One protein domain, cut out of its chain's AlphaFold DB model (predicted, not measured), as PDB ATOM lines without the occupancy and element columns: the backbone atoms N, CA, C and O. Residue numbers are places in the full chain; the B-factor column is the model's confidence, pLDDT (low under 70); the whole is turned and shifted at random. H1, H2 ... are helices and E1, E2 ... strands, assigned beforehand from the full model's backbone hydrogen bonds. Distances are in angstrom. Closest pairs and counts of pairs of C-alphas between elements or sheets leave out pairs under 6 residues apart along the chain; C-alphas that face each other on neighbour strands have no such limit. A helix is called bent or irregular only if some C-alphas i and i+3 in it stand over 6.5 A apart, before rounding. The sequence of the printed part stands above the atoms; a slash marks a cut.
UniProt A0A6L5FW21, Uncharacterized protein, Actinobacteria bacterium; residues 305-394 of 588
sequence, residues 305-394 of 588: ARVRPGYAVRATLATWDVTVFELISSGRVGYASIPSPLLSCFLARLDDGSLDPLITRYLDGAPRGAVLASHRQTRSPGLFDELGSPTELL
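Overview. This is residues 305 to 394 of the 588 residues of an uncharacterized protein of Actinobacteria bacterium (UniProt A0A6L5FW21). A strongly twisted sheet of five strands has two helices over one face, H1 along the strands and H2 across them, the two making a corner; a long loop, residues 365 to 381, runs from H2 to edge strand E5, and little H3 grazes the sheet. The 90 printed residues hold E1 E2 E3 E4 H1 H2 E5 H3 in chain order. The sheet, E1 - E2 - E3 - E4 - E5, is all antiparallel, and the class is mixed. The whole is compact, with a radius of gyration of the C-alphas of 12.2 A and spans of 32 by 28 by 18 A.

Along the chain. E1 is residues 306 to 308, from C-alpha 306 at (163.128, 160.583, 182.076). E2 is 311 to 318, 20.5 A; E3 is 322 to 328, 19.5 A; E4 is 333 to 339, 20.2 A; E5 is 382 to 384. H1 is 340 to 351, 17.1 A, irregular, with C-alphas 341 and 344 7.5 A apart. H2 is 356 to 364, 11.8 A, and H3 is 390 to 393, ending at C-alpha 393 (166.682, 137.422, 179.978).

Arrangement. E1 to E4 form a meander, each strand the antiparallel neighbour of the one before; N 306 and O 313 are 2.8 A apart, N 326 and O 314 2.8 A, N 336 and O 325 2.8 A. E5 pairs with E4, N 335 and O 384 at 2.7 A. H1 and H2 make two layers with the sheet, at heights over the sheet of 8.5 A and 7.7 A. They are close but not clearly touching, C-alphas of Leu 350 and Asp 356 at 7.2 A, and about perpendicular at 87 degrees. O i to N i+4 pairs are within hydrogen-bond range in 6 of 8 for H1 and 4 of 5 for H2; H3 is too short for one.

Size, cuts and confidence. The C-alphas farthest apart, of Pro 309 and Glu 392, are 32.2 A apart. The printed part has no cut, the link from H2 to E5 is long, and no printed residue is under 70 in pLDDT.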
ATOM      1  N   ALA A 305     159.286 158.166 180.360       97.12
ATOM      2  CA  ALA A 305     160.656 158.508 179.999       97.12
ATOM      3  C   ALA A 305     161.164 159.626 180.918       97.12
ATOM      4  O   ALA A 305     160.411 160.527 181.288       97.12
ATOM      5  N   ARG A 306     162.446 159.572 181.267       98.00
ATOM      6  CA  ARG A 306     163.128 160.583 182.076       98.00
ATOM      7  C   ARG A 306     164.190 161.255 181.225       98.00
ATOM      8  O   ARG A 306     164.955 160.570 180.551       98.00
ATOM      9  N   VAL A 307     164.239 162.579 181.264       98.25
ATOM     10  CA  VAL A 307     165.290 163.370 180.615       98.25
ATOM     11  C   VAL A 307     166.193 163.913 181.714       98.25
ATOM     12  O   VAL A 307     165.711 164.545 182.652       98.25
ATOM     13  N   ARG A 308     167.491 163.627 181.616       97.69
ATOM     14  CA  ARG A 308     168.535 164.062 182.546       97.69
ATOM     15  C   ARG A 308     169.554 164.928 181.794       97.69
ATOM     16  O   ARG A 308     169.610 164.876 180.562       97.69
ATOM     17  N   PRO A 309     170.384 165.720 182.489       97.50
ATOM     18  CA  PRO A 309     171.491 166.416 181.842       97.50
ATOM     19  C   PRO A 309     172.424 165.428 181.114       97.50
ATOM     20  O   PRO A 309     173.115 164.630 181.741       97.50
ATOM     21  N   GLY A 310     172.426 165.471 179.778       97.19
ATOM     22  CA  GLY A 310     173.304 164.665 178.917       97.19
ATOM     23  C   GLY A 310     172.765 163.297 178.479       97.19
ATOM     24  O   GLY A 310     173.372 162.679 177.604       97.19
ATOM     25  N   TYR A 311     171.640 162.819 179.023       98.56
ATOM     26  CA  TYR A 311     171.063 161.533 178.620       98.56
ATOM     27  C   TYR A 311     169.560 161.412 178.920       98.56
ATOM     28  O   TYR A 311     169.007 162.114 179.761       98.56
ATOM     29  N   ALA A 312     168.885 160.485 178.246       98.56
ATOM     30  CA  ALA A 312     167.507 160.090 178.520       98.56
ATOM     31  C   ALA A 312     167.438 158.633 178.993       98.56
ATOM     32  O   ALA A 312     168.282 157.812 178.637       98.56
ATOM     33  N   VAL A 313     166.413 158.306 179.779       98.69
ATOM     34  CA  VAL A 313     166.160 156.961 180.307       98.69
ATOM     35  C   VAL A 313     164.735 156.538 179.987       98.69
ATOM     36  O   VAL A 313     163.785 157.261 180.290       98.69
ATOM     37  N   ARG A 314     164.558 155.343 179.418       98.25
ATOM     38  CA  ARG A 314     163.226 154.753 179.201       98.25
ATOM     39  C   ARG A 314     163.243 153.243 179.395       98.25
ATOM     40  O   ARG A 314     164.189 152.579 178.990       98.25
ATOM     41  N   ALA A 315     162.184 152.677 179.973       98.31
ATOM     42  CA  ALA A 315     162.055 151.223 180.040       98.31
ATOM     43  C   ALA A 315     161.876 150.635 178.632       98.31
ATOM     44  O   ALA A 315     161.064 151.140 177.844       98.31
ATOM     45  N   THR A 316     162.608 149.560 178.340       97.88
ATOM     46  CA  THR A 316     162.483 148.777 177.098       97.88
ATOM     47  C   THR A 316     162.007 147.347 177.348       97.88
ATOM     48  O   THR A 316     161.500 146.704 176.435       97.88
ATOM     49  N   LEU A 317     162.143 146.855 178.581       97.44
ATOM     50  CA  LEU A 317     161.747 145.512 178.995       97.44
ATOM     51  C   LEU A 317     161.294 145.569 180.450       97.44
ATOM     52  O   LEU A 317     161.970 146.185 181.269       97.44
ATOM     53  N   ALA A 318     160.181 144.928 180.791       96.38
ATOM     54  CA  ALA A 318     159.708 144.838 182.166       96.38
ATOM     55  C   ALA A 318     158.935 143.539 182.406       96.38
ATOM     56  O   ALA A 318     157.868 143.325 181.833       96.38
ATOM     57  N   THR A 319     159.452 142.724 183.317       93.00
ATOM     58  CA  THR A 319     158.873 141.451 183.769       93.00
ATOM     59  C   THR A 319     158.557 141.523 185.264       93.00
ATOM     60  O   THR A 319     158.761 142.554 185.904       93.00
ATOM     61  N   TRP A 320     158.100 140.414 185.847       88.19
ATOM     62  CA  TRP A 320     157.970 140.278 187.300       88.19
ATOM     63  C   TRP A 320     159.308 140.441 188.047       88.19
ATOM     64  O   TRP A 320     159.346 141.042 189.119       88.19
ATOM     65  N   ASP A 321     160.409 139.927 187.486       89.38
ATOM     66  CA  ASP A 321     161.706 139.818 188.176       89.38
ATOM     67  C   ASP A 321     162.653 141.002 187.902       89.38
ATOM     68  O   ASP A 321     163.519 141.308 188.727       89.38
ATOM     69  N   VAL A 322     162.543 141.629 186.727       94.69
ATOM     70  CA  VAL A 322     163.504 142.628 186.235       94.69
ATOM     71  C   VAL A 322     162.849 143.650 185.309       94.69
ATOM     72  O   VAL A 322     161.980 143.304 184.503       94.69
ATOM     73  N   THR A 323     163.333 144.891 185.377       97.81
ATOM     74  CA  THR A 323     163.127 145.935 184.363       97.81
ATOM     75  C   THR A 323     164.467 146.321 183.738       97.81
ATOM     76  O   THR A 323     165.446 146.513 184.456       97.81
ATOM     77  N   VAL A 324     164.522 146.437 182.412       98.50
ATOM     78  CA  VAL A 324     165.682 146.970 181.686       98.50
ATOM     79  C   VAL A 324     165.333 148.340 181.126       98.50
ATOM     80  O   VAL A 324     164.313 148.514 180.449       98.50
ATOM     81  N   PHE A 325     166.202 149.303 181.400       98.75
ATOM     82  CA  PHE A 325     166.128 150.658 180.883       98.75
ATOM     83  C   PHE A 325     167.177 150.863 179.805       98.75
ATOM     84  O   PHE A 325     168.321 150.456 179.971       98.75
ATOM     85  N   GLU A 326     166.786 151.524 178.729       98.62
ATOM     86  CA  GLU A 326     167.698 152.094 177.750       98.62
ATOM     87  C   GLU A 326     168.160 153.469 178.252       98.62
ATOM     88  O   GLU A 326     167.346 154.262 178.736       98.62
ATOM     89  N   LEU A 327     169.462 153.722 178.154       98.62
ATOM     90  CA  LEU A 327     170.154 154.958 178.504       98.62
ATOM     91  C   LEU A 327     170.679 155.569 177.203       98.62
ATOM     92  O   LEU A 327     171.507 154.952 176.537       98.62
ATOM     93  N   ILE A 328     170.196 156.750 176.826       98.56
ATOM     94  CA  ILE A 328     170.439 157.343 175.503       98.56
ATOM     95  C   ILE A 328     171.158 158.681 175.676       98.56
ATOM     96  O   ILE A 328     170.557 159.615 176.199       98.56
ATOM     97  N   SER A 329     172.406 158.795 175.224       98.00
ATOM     98  CA  SER A 329     173.116 160.076 175.065       98.00
ATOM     99  C   SER A 329     173.280 160.430 173.581       98.00
ATOM    100  O   SER A 329     172.849 159.687 172.700       98.00
ATOM    101  N   SER A 330     173.904 161.573 173.279       95.38
ATOM    102  CA  SER A 330     174.166 162.000 171.894       95.38
ATOM    103  C   SER A 330     175.121 161.074 171.132       95.38
ATOM    104  O   SER A 330     175.037 160.996 169.911       95.38
ATOM    105  N   GLY A 331     176.026 160.387 171.834       94.12
ATOM    106  CA  GLY A 331     177.066 159.553 171.224       94.12
ATOM    107  C   GLY A 331     176.902 158.052 171.449       94.12
ATOM    108  O   GLY A 331     177.661 157.277 170.869       94.12
ATOM    109  N   ARG A 332     175.967 157.621 172.309       96.56
ATOM    110  CA  ARG A 332     175.873 156.217 172.717       96.56
ATOM    111  C   ARG A 332     174.512 155.840 173.289       96.56
ATOM    112  O   ARG A 332     173.863 156.619 173.982       96.56
ATOM    113  N   VAL A 333     174.152 154.579 173.071       98.19
ATOM    114  CA  VAL A 333     173.097 153.884 173.806       98.19
ATOM    115  C   VAL A 333     173.735 152.834 174.712       98.19
ATOM    116  O   VAL A 333     174.693 152.168 174.324       98.19
ATOM    117  N   GLY A 334     173.222 152.705 175.930       98.31
ATOM    118  CA  GLY A 334     173.524 151.598 176.832       98.31
ATOM    119  C   GLY A 334     172.277 151.175 177.600       98.31
ATOM    120  O   GLY A 334     171.190 151.707 177.390       98.31
ATOM    121  N   TYR A 335     172.423 150.221 178.510       98.69
ATOM    122  CA  TYR A 335     171.306 149.581 179.194       98.69
ATOM    123  C   TYR A 335     171.574 149.431 180.686       98.69
ATOM    124  O   TYR A 335     172.665 149.038 181.095       98.69
ATOM    125  N   ALA A 336     170.556 149.678 181.507       98.62
ATOM    126  CA  ALA A 336     170.554 149.367 182.931       98.62
ATOM    127  C   ALA A 336     169.569 148.228 183.215       98.62
ATOM    128  O   ALA A 336     168.366 148.384 183.016       98.62
ATOM    129  N   SER A 337     170.063 147.091 183.707       98.19
ATOM    130  CA  SER A 337     169.221 145.987 184.190       98.19
ATOM    131  C   SER A 337     168.973 146.159 185.679       98.19
ATOM    132  O   SER A 337     169.935 146.157 186.442       98.19
ATOM    133  N   ILE A 338     167.714 146.260 186.104       97.88
ATOM    134  CA  ILE A 338     167.323 146.541 187.489       97.88
ATOM    135  C   ILE A 338     166.381 145.440 188.004       97.88
ATOM    136  O   ILE A 338     165.244 145.342 187.536       97.88
ATOM    137  N   PRO A 339     166.814 144.609 188.974       94.50
ATOM    138  CA  PRO A 339     165.930 143.655 189.640       94.50
ATOM    139  C   PRO A 339     164.750 144.366 190.315       94.50
ATOM    140  O   PRO A 339     164.950 145.405 190.946       94.50
ATOM    141  N   SER A 340     163.548 143.784 190.264       91.56
ATOM    142  CA  SER A 340     162.325 144.392 190.823       91.56
ATOM    143  C   SER A 340     162.456 144.879 192.276       91.56
ATOM    144  O   SER A 340     162.010 145.992 192.552       91.56
ATOM    145  N   PRO A 341     163.128 144.158 193.204       91.00
ATOM    146  CA  PRO A 341     163.329 144.645 194.575       91.00
ATOM    147  C   PRO A 341     164.139 145.945 194.701       91.00
ATOM    148  O   PRO A 341     164.118 146.579 195.751       91.00
ATOM    149  N   LEU A 342     164.891 146.327 193.665       94.00
ATOM    150  CA  LEU A 342     165.697 147.550 193.625       94.00
ATOM    151  C   LEU A 342     165.068 148.638 192.751       94.00
ATOM    152  O   LEU A 342     165.633 149.724 192.649       94.00
ATOM    153  N   LEU A 343     163.919 148.367 192.124       95.06
ATOM    154  CA  LEU A 343     163.331 149.252 191.124       95.06
ATOM    155  C   LEU A 343     162.947 150.612 191.714       95.06
ATOM    156  O   LEU A 343     163.333 151.635 191.158       95.06
ATOM    157  N   SER A 344     162.278 150.635 192.872       94.38
ATOM    158  CA  SER A 344     161.888 151.895 193.523       94.38
ATOM    159  C   SER A 344     163.106 152.717 193.953       94.38
ATOM    160  O   SER A 344     163.134 153.925 193.753       94.38
ATOM    161  N   CYS A 345     164.148 152.061 194.481       95.56
ATOM    162  CA  CYS A 345     165.410 152.714 194.846       95.56
ATOM    163  C   CYS A 345     166.113 153.304 193.615       95.56
ATOM    164  O   CYS A 345     166.598 154.431 193.659       95.56
ATOM    165  N   PHE A 346     166.140 152.559 192.506       97.56
ATOM    166  CA  PHE A 346     166.713 153.026 191.249       97.56
ATOM    167  C   PHE A 346     165.977 154.250 190.703       97.56
ATOM    168  O   PHE A 346     166.641 155.225 190.365       97.56
ATOM    169  N   LEU A 347     164.640 154.229 190.649       97.56
ATOM    170  CA  LEU A 347     163.867 155.372 190.156       97.56
ATOM    171  C   LEU A 347     164.041 156.601 191.052       97.56
ATOM    172  O   LEU A 347     164.355 157.664 190.533       97.56
ATOM    173  N   ALA A 348     163.958 156.446 192.378       96.44
ATOM    174  CA  ALA A 348     164.167 157.554 193.312       96.44
ATOM    175  C   ALA A 348     165.549 158.212 193.136       96.44
ATOM    176  O   ALA A 348     165.645 159.430 193.019       96.44
ATOM    177  N   ARG A 349     166.608 157.398 193.030       97.44
ATOM    178  CA  ARG A 349     167.989 157.873 192.833       97.44
ATOM    179  C   ARG A 349     168.267 158.428 191.433       97.44
ATOM    180  O   ARG A 349     169.197 159.204 191.224       97.44
ATOM    181  N   LEU A 350     167.502 157.985 190.441       97.81
ATOM    182  CA  LEU A 350     167.541 158.568 189.107       97.81
ATOM    183  C   LEU A 350     166.851 159.938 189.105       97.81
ATOM    184  O   LEU A 350     167.359 160.881 188.503       97.81
ATOM    185  N   ASP A 351     165.719 160.052 189.798       97.62
ATOM    186  CA  ASP A 351     164.919 161.272 189.870       97.62
ATOM    187  C   ASP A 351     165.630 162.365 190.688       97.62
ATOM    188  O   ASP A 351     165.698 163.513 190.236       97.62
ATOM    189  N   ASP A 352     166.278 162.007 191.804       97.81
ATOM    190  CA  ASP A 352     167.092 162.929 192.616       97.81
ATOM    191  C   ASP A 352     168.473 163.268 192.009       97.81
ATOM    192  O   ASP A 352     169.156 164.175 192.484       97.81
ATOM    193  N   GLY A 353     168.875 162.582 190.932       97.81
ATOM    194  CA  GLY A 353     170.137 162.810 190.222       97.81
ATOM    195  C   GLY A 353     171.380 162.184 190.848       97.81
ATOM    196  O   GLY A 353     172.477 162.328 190.307       97.81
ATOM    197  N   SER A 354     171.252 161.428 191.938       97.62
ATOM    198  CA  SER A 354     172.388 160.747 192.574       97.62
ATOM    199  C   SER A 354     173.054 159.692 191.678       97.62
ATOM    200  O   SER A 354     174.207 159.321 191.922       97.62
ATOM    201  N   LEU A 355     172.378 159.232 190.617       97.81
ATOM    202  CA  LEU A 355     172.956 158.347 189.596       97.81
ATOM    203  C   LEU A 355     173.623 159.080 188.420       97.81
ATOM    204  O   LEU A 355     174.363 158.428 187.676       97.81
ATOM    205  N   ASP A 356     173.433 160.396 188.258       98.19
ATOM    206  CA  ASP A 356     173.935 161.146 187.095       98.19
ATOM    207  C   ASP A 356     175.466 160.993 186.918       98.19
ATOM    208  O   ASP A 356     175.896 160.565 185.844       98.19
ATOM    209  N   PRO A 357     176.327 161.177 187.949       97.12
ATOM    210  CA  PRO A 357     177.782 161.044 187.782       97.12
ATOM    211  C   PRO A 357     178.260 159.630 187.424       97.12
ATOM    212  O   PRO A 357     179.398 159.447 186.975       97.12
ATOM    213  N   LEU A 358     177.445 158.613 187.711       97.31
ATOM    214  CA  LEU A 358     177.738 157.216 187.402       97.31
ATOM    215  C   LEU A 358     177.310 156.894 185.969       97.31
ATOM    216  O   LEU A 358     178.103 156.317 185.223       97.31
ATOM    217  N   ILE A 359     176.093 157.287 185.581       97.88
ATOM    218  CA  ILE A 359     175.537 157.022 184.249       97.88
ATOM    219  C   ILE A 359     176.274 157.832 183.179       97.88
ATOM    220  O   ILE A 359     176.700 157.246 182.186       97.88
ATOM    221  N   THR A 360     176.523 159.125 183.404       97.62
ATOM    222  CA  THR A 360     177.281 159.970 182.466       97.62
ATOM    223  C   THR A 360     178.680 159.406 182.231       97.62
ATOM    224  O   THR A 360     179.068 159.161 181.098       97.62
ATOM    225  N   ARG A 361     179.406 159.039 183.298       96.25
ATOM    226  CA  ARG A 361     180.733 158.404 183.179       96.25
ATOM    227  C   ARG A 361     180.698 157.079 182.420       96.25
ATOM    228  O   ARG A 361     181.665 156.728 181.748       96.25
ATOM    229  N   TYR A 362     179.627 156.306 182.588       96.88
ATOM    230  CA  TYR A 362     179.440 155.069 181.844       96.88
ATOM    231  C   TYR A 362     179.229 155.346 180.350       96.88
ATOM    232  O   TYR A 362     179.900 154.698 179.548       96.88
ATOM    233  N   LEU A 363     178.368 156.307 179.995       97.50
ATOM    234  CA  LEU A 363     178.041 156.666 178.610       97.50
ATOM    235  C   LEU A 363     179.199 157.375 177.887       97.50
ATOM    236  O   LEU A 363     179.447 157.058 176.728       97.50
ATOM    237  N   ASP A 364     179.944 158.243 178.574       96.88
ATOM    238  CA  ASP A 364     181.098 158.975 178.021       96.88
ATOM    239  C   ASP A 364     182.352 158.095 177.876       96.88
ATOM    240  O   ASP A 364     183.286 158.428 177.147       96.88
ATOM    241  N   GLY A 365     182.409 156.970 178.595       95.31
ATOM    242  CA  GLY A 365     183.508 156.015 178.487       95.31
ATOM    243  C   GLY A 365     183.490 155.233 177.169       95.31
ATOM    244  O   GLY A 365     182.464 155.121 176.506       95.31
ATOM    245  N   ALA A 366     184.615 154.607 176.815       95.69
ATOM    246  CA  ALA A 366     184.638 153.637 175.721       95.69
ATOM    247  C   ALA A 366     183.754 152.410 176.059       95.69
ATOM    248  O   ALA A 366     183.811 151.930 177.203       95.69
ATOM    249  N   PRO A 367     182.962 151.879 175.101       95.56
ATOM    250  CA  PRO A 367     182.238 150.623 175.280       95.56
ATOM    251  C   PRO A 367     183.184 149.491 175.687       95.56
ATOM    252  O   PRO A 367     184.317 149.407 175.212       95.56
ATOM    253  N   ARG A 368     182.725 148.614 176.580       95.50
ATOM    254  CA  ARG A 368     183.490 147.457 177.068       95.50
ATOM    255  C   ARG A 368     183.054 146.145 176.409       95.50
ATOM    256  O   ARG A 368     183.584 145.100 176.772       95.50
ATOM    257  N   GLY A 369     182.081 146.191 175.498       95.31
ATOM    258  CA  GLY A 369     181.458 145.013 174.892       95.31
ATOM    259  C   GLY A 369     180.598 144.218 175.880       95.31
ATOM    260  O   GLY A 369     180.431 143.011 175.725       95.31
ATOM    261  N   ALA A 370     180.096 144.849 176.946       96.94
ATOM    262  CA  ALA A 370     179.294 144.159 177.950       96.94
ATOM    263  C   ALA A 370     177.866 143.923 177.433       96.94
ATOM    264  O   ALA A 370     177.080 144.863 177.352       96.94
ATOM    265  N   VAL A 371     177.505 142.674 177.139       98.06
ATOM    266  CA  VAL A 371     176.168 142.316 176.634       98.06
ATOM    267  C   VAL A 371     175.281 141.767 177.757       98.06
ATOM    268  O   VAL A 371     175.672 140.839 178.477       98.06
ATOM    269  N   LEU A 372     174.066 142.304 177.902       97.50
ATOM    270  CA  LEU A 372     173.013 141.702 178.724       97.50
ATOM    271  C   LEU A 372     172.332 140.588 177.922       97.50
ATOM    272  O   LEU A 372     171.403 140.858 177.168       97.50
ATOM    273  N   ALA A 373     172.797 139.348 178.072       96.69
ATOM    274  CA  ALA A 373     172.384 138.213 177.240       96.69
ATOM    275  C   ALA A 373     171.741 137.058 178.026       96.69
ATOM    276  O   ALA A 373     171.288 136.085 177.441       96.69
ATOM    277  N   SER A 374     171.709 137.112 179.362       95.50
ATOM    278  CA  SER A 374     171.201 135.990 180.157       95.50
ATOM    279  C   SER A 374     170.433 136.405 181.404       95.50
ATOM    280  O   SER A 374     170.775 137.354 182.114       95.50
ATOM    281  N   HIS A 375     169.460 135.575 181.773       93.81
ATOM    282  CA  HIS A 375     168.739 135.683 183.037       93.81
ATOM    283  C   HIS A 375     169.640 135.684 184.288       93.81
ATOM    284  O   HIS A 375     169.278 136.207 185.340       93.81
ATOM    285  N   ARG A 376     170.835 135.082 184.232       93.31
ATOM    286  CA  ARG A 376     171.760 135.126 185.376       93.31
ATOM    287  C   ARG A 376     172.202 136.562 185.672       93.31
ATOM    288  O   ARG A 376     172.316 136.912 186.846       93.31
ATOM    289  N   GLN A 377     172.426 137.367 184.633       95.25
ATOM    290  CA  GLN A 377     172.854 138.763 184.753       95.25
ATOM    291  C   GLN A 377     171.741 139.653 185.321       95.25
ATOM    292  O   GLN A 377     172.037 140.566 186.083       95.25
ATOM    293  N   THR A 378     170.466 139.335 185.064       95.06
ATOM    294  CA  THR A 378     169.321 140.131 185.552       95.06
ATOM    295  C   THR A 378     169.087 140.040 187.062       95.06
ATOM    296  O   THR A 378     168.291 140.795 187.612       95.06
ATOM    297  N   ARG A 379     169.790 139.142 187.768       91.94
ATOM    298  CA  ARG A 379     169.673 138.957 189.228       91.94
ATOM    299  C   ARG A 379     170.424 139.995 190.053       91.94
ATOM    300  O   ARG A 379     170.328 139.983 191.277       91.94
ATOM    301  N   SER A 380     171.243 140.823 189.419       93.75
ATOM    302  CA  SER A 380     171.952 141.926 190.064       93.75
ATOM    303  C   SER A 380     171.813 143.171 189.197       93.75
ATOM    304  O   SER A 380     171.725 143.042 187.976       93.75
ATOM    305  N   PRO A 381     171.783 144.369 189.796       97.25
ATOM    306  CA  PRO A 381     171.787 145.588 189.011       97.25
ATOM    307  C   PRO A 381     173.102 145.715 188.234       97.25
ATOM    308  O   PRO A 381     174.170 145.411 188.774       97.25
ATOM    309  N   GLY A 382     173.037 146.169 186.985       97.00
ATOM    310  CA  GLY A 382     174.224 146.329 186.143       97.00
ATOM    311  C   GLY A 382     174.001 147.244 184.944       97.00
ATOM    312  O   GLY A 382     172.857 147.500 184.566       97.00
ATOM    313  N   LEU A 383     175.111 147.716 184.368       98.19
ATOM    314  CA  LEU A 383     175.159 148.513 183.140       98.19
ATOM    315  C   LEU A 383     175.778 147.691 182.006       98.19
ATOM    316  O   LEU A 383     176.768 146.991 182.233       98.19
ATOM    317  N   PHE A 384     175.198 147.786 180.813       98.31
ATOM    318  CA  PHE A 384     175.514 146.951 179.655       98.31
ATOM    319  C   PHE A 384     175.481 147.775 178.376       98.31
ATOM    320  O   PHE A 384     174.608 148.617 178.208       98.31
ATOM    321  N   ASP A 385     176.422 147.525 177.478       98.19
ATOM    322  CA  ASP A 385     176.577 148.248 176.212       98.19
ATOM    323  C   ASP A 385     175.546 147.794 175.186       98.19
ATOM    324  O   ASP A 385     175.052 148.590 174.395       98.19
ATOM    325  N   GLU A 386     175.181 146.516 175.250       98.00
ATOM    326  CA  GLU A 386     174.271 145.882 174.313       98.00
ATOM    327  C   GLU A 386     173.217 145.054 175.046       98.00
ATOM    328  O   GLU A 386     173.441 144.519 176.140       98.00
ATOM    329  N   LEU A 387     172.059 144.927 174.402       97.88
ATOM    330  CA  LEU A 387     170.969 144.068 174.829       97.88
ATOM    331  C   LEU A 387     170.930 142.844 173.911       97.88
ATOM    332  O   LEU A 387     170.716 142.979 172.708       97.88
ATOM    333  N   GLY A 388     171.137 141.659 174.484       96.75
ATOM    334  CA  GLY A 388     170.956 140.387 173.791       96.75
ATOM    335  C   GLY A 388     169.477 140.070 173.556       96.75
ATOM    336  O   GLY A 388     168.604 140.934 173.659       96.75
ATOM    337  N   SER A 389     169.167 138.806 173.267       95.88
ATOM    338  CA  SER A 389     167.783 138.394 173.017       95.88
ATOM    339  C   SER A 389     166.900 138.632 174.255       95.88
ATOM    340  O   SER A 389     167.152 138.038 175.309       95.88
ATOM    341  N   PRO A 390     165.817 139.433 174.162       95.12
ATOM    342  CA  PRO A 390     164.950 139.716 175.308       95.12
ATOM    343  C   PRO A 390     164.373 138.461 175.978       95.12
ATOM    344  O   PRO A 390     164.178 138.435 177.193       95.12
ATOM    345  N   THR A 391     164.135 137.392 175.211       93.06
ATOM    346  CA  THR A 391     163.618 136.125 175.747       93.06
ATOM    347  C   THR A 391     164.651 135.339 176.556       93.06
ATOM    348  O   THR A 391     164.262 134.556 177.417       93.06
ATOM    349  N   GLU A 392     165.954 135.548 176.334       93.81
ATOM    350  CA  GLU A 392     167.037 134.892 177.095       93.81
ATOM    351  C   GLU A 392     167.252 135.527 178.481       93.81
ATOM    352  O   GLU A 392     167.870 134.940 179.376       93.81
ATOM    353  N   LEU A 393     166.686 136.720 178.692       94.56
ATOM    354  CA  LEU A 393     166.682 137.422 179.978       94.56
ATOM    355  C   LEU A 393     165.617 136.886 180.938       94.56
ATOM    356  O   LEU A 393     165.679 137.124 182.155       94.56
ATOM    357  N   LEU A 394     164.658 136.132 180.402       91.75
ATOM    358  CA  LEU A 394     163.612 135.487 181.173       91.75
ATOM    359  C   LEU A 394     164.173 134.344 181.993       91.75
ATOM    360  O   LEU A 394     165.028 133.566 181.572       91.75
TER     361      LEU A 394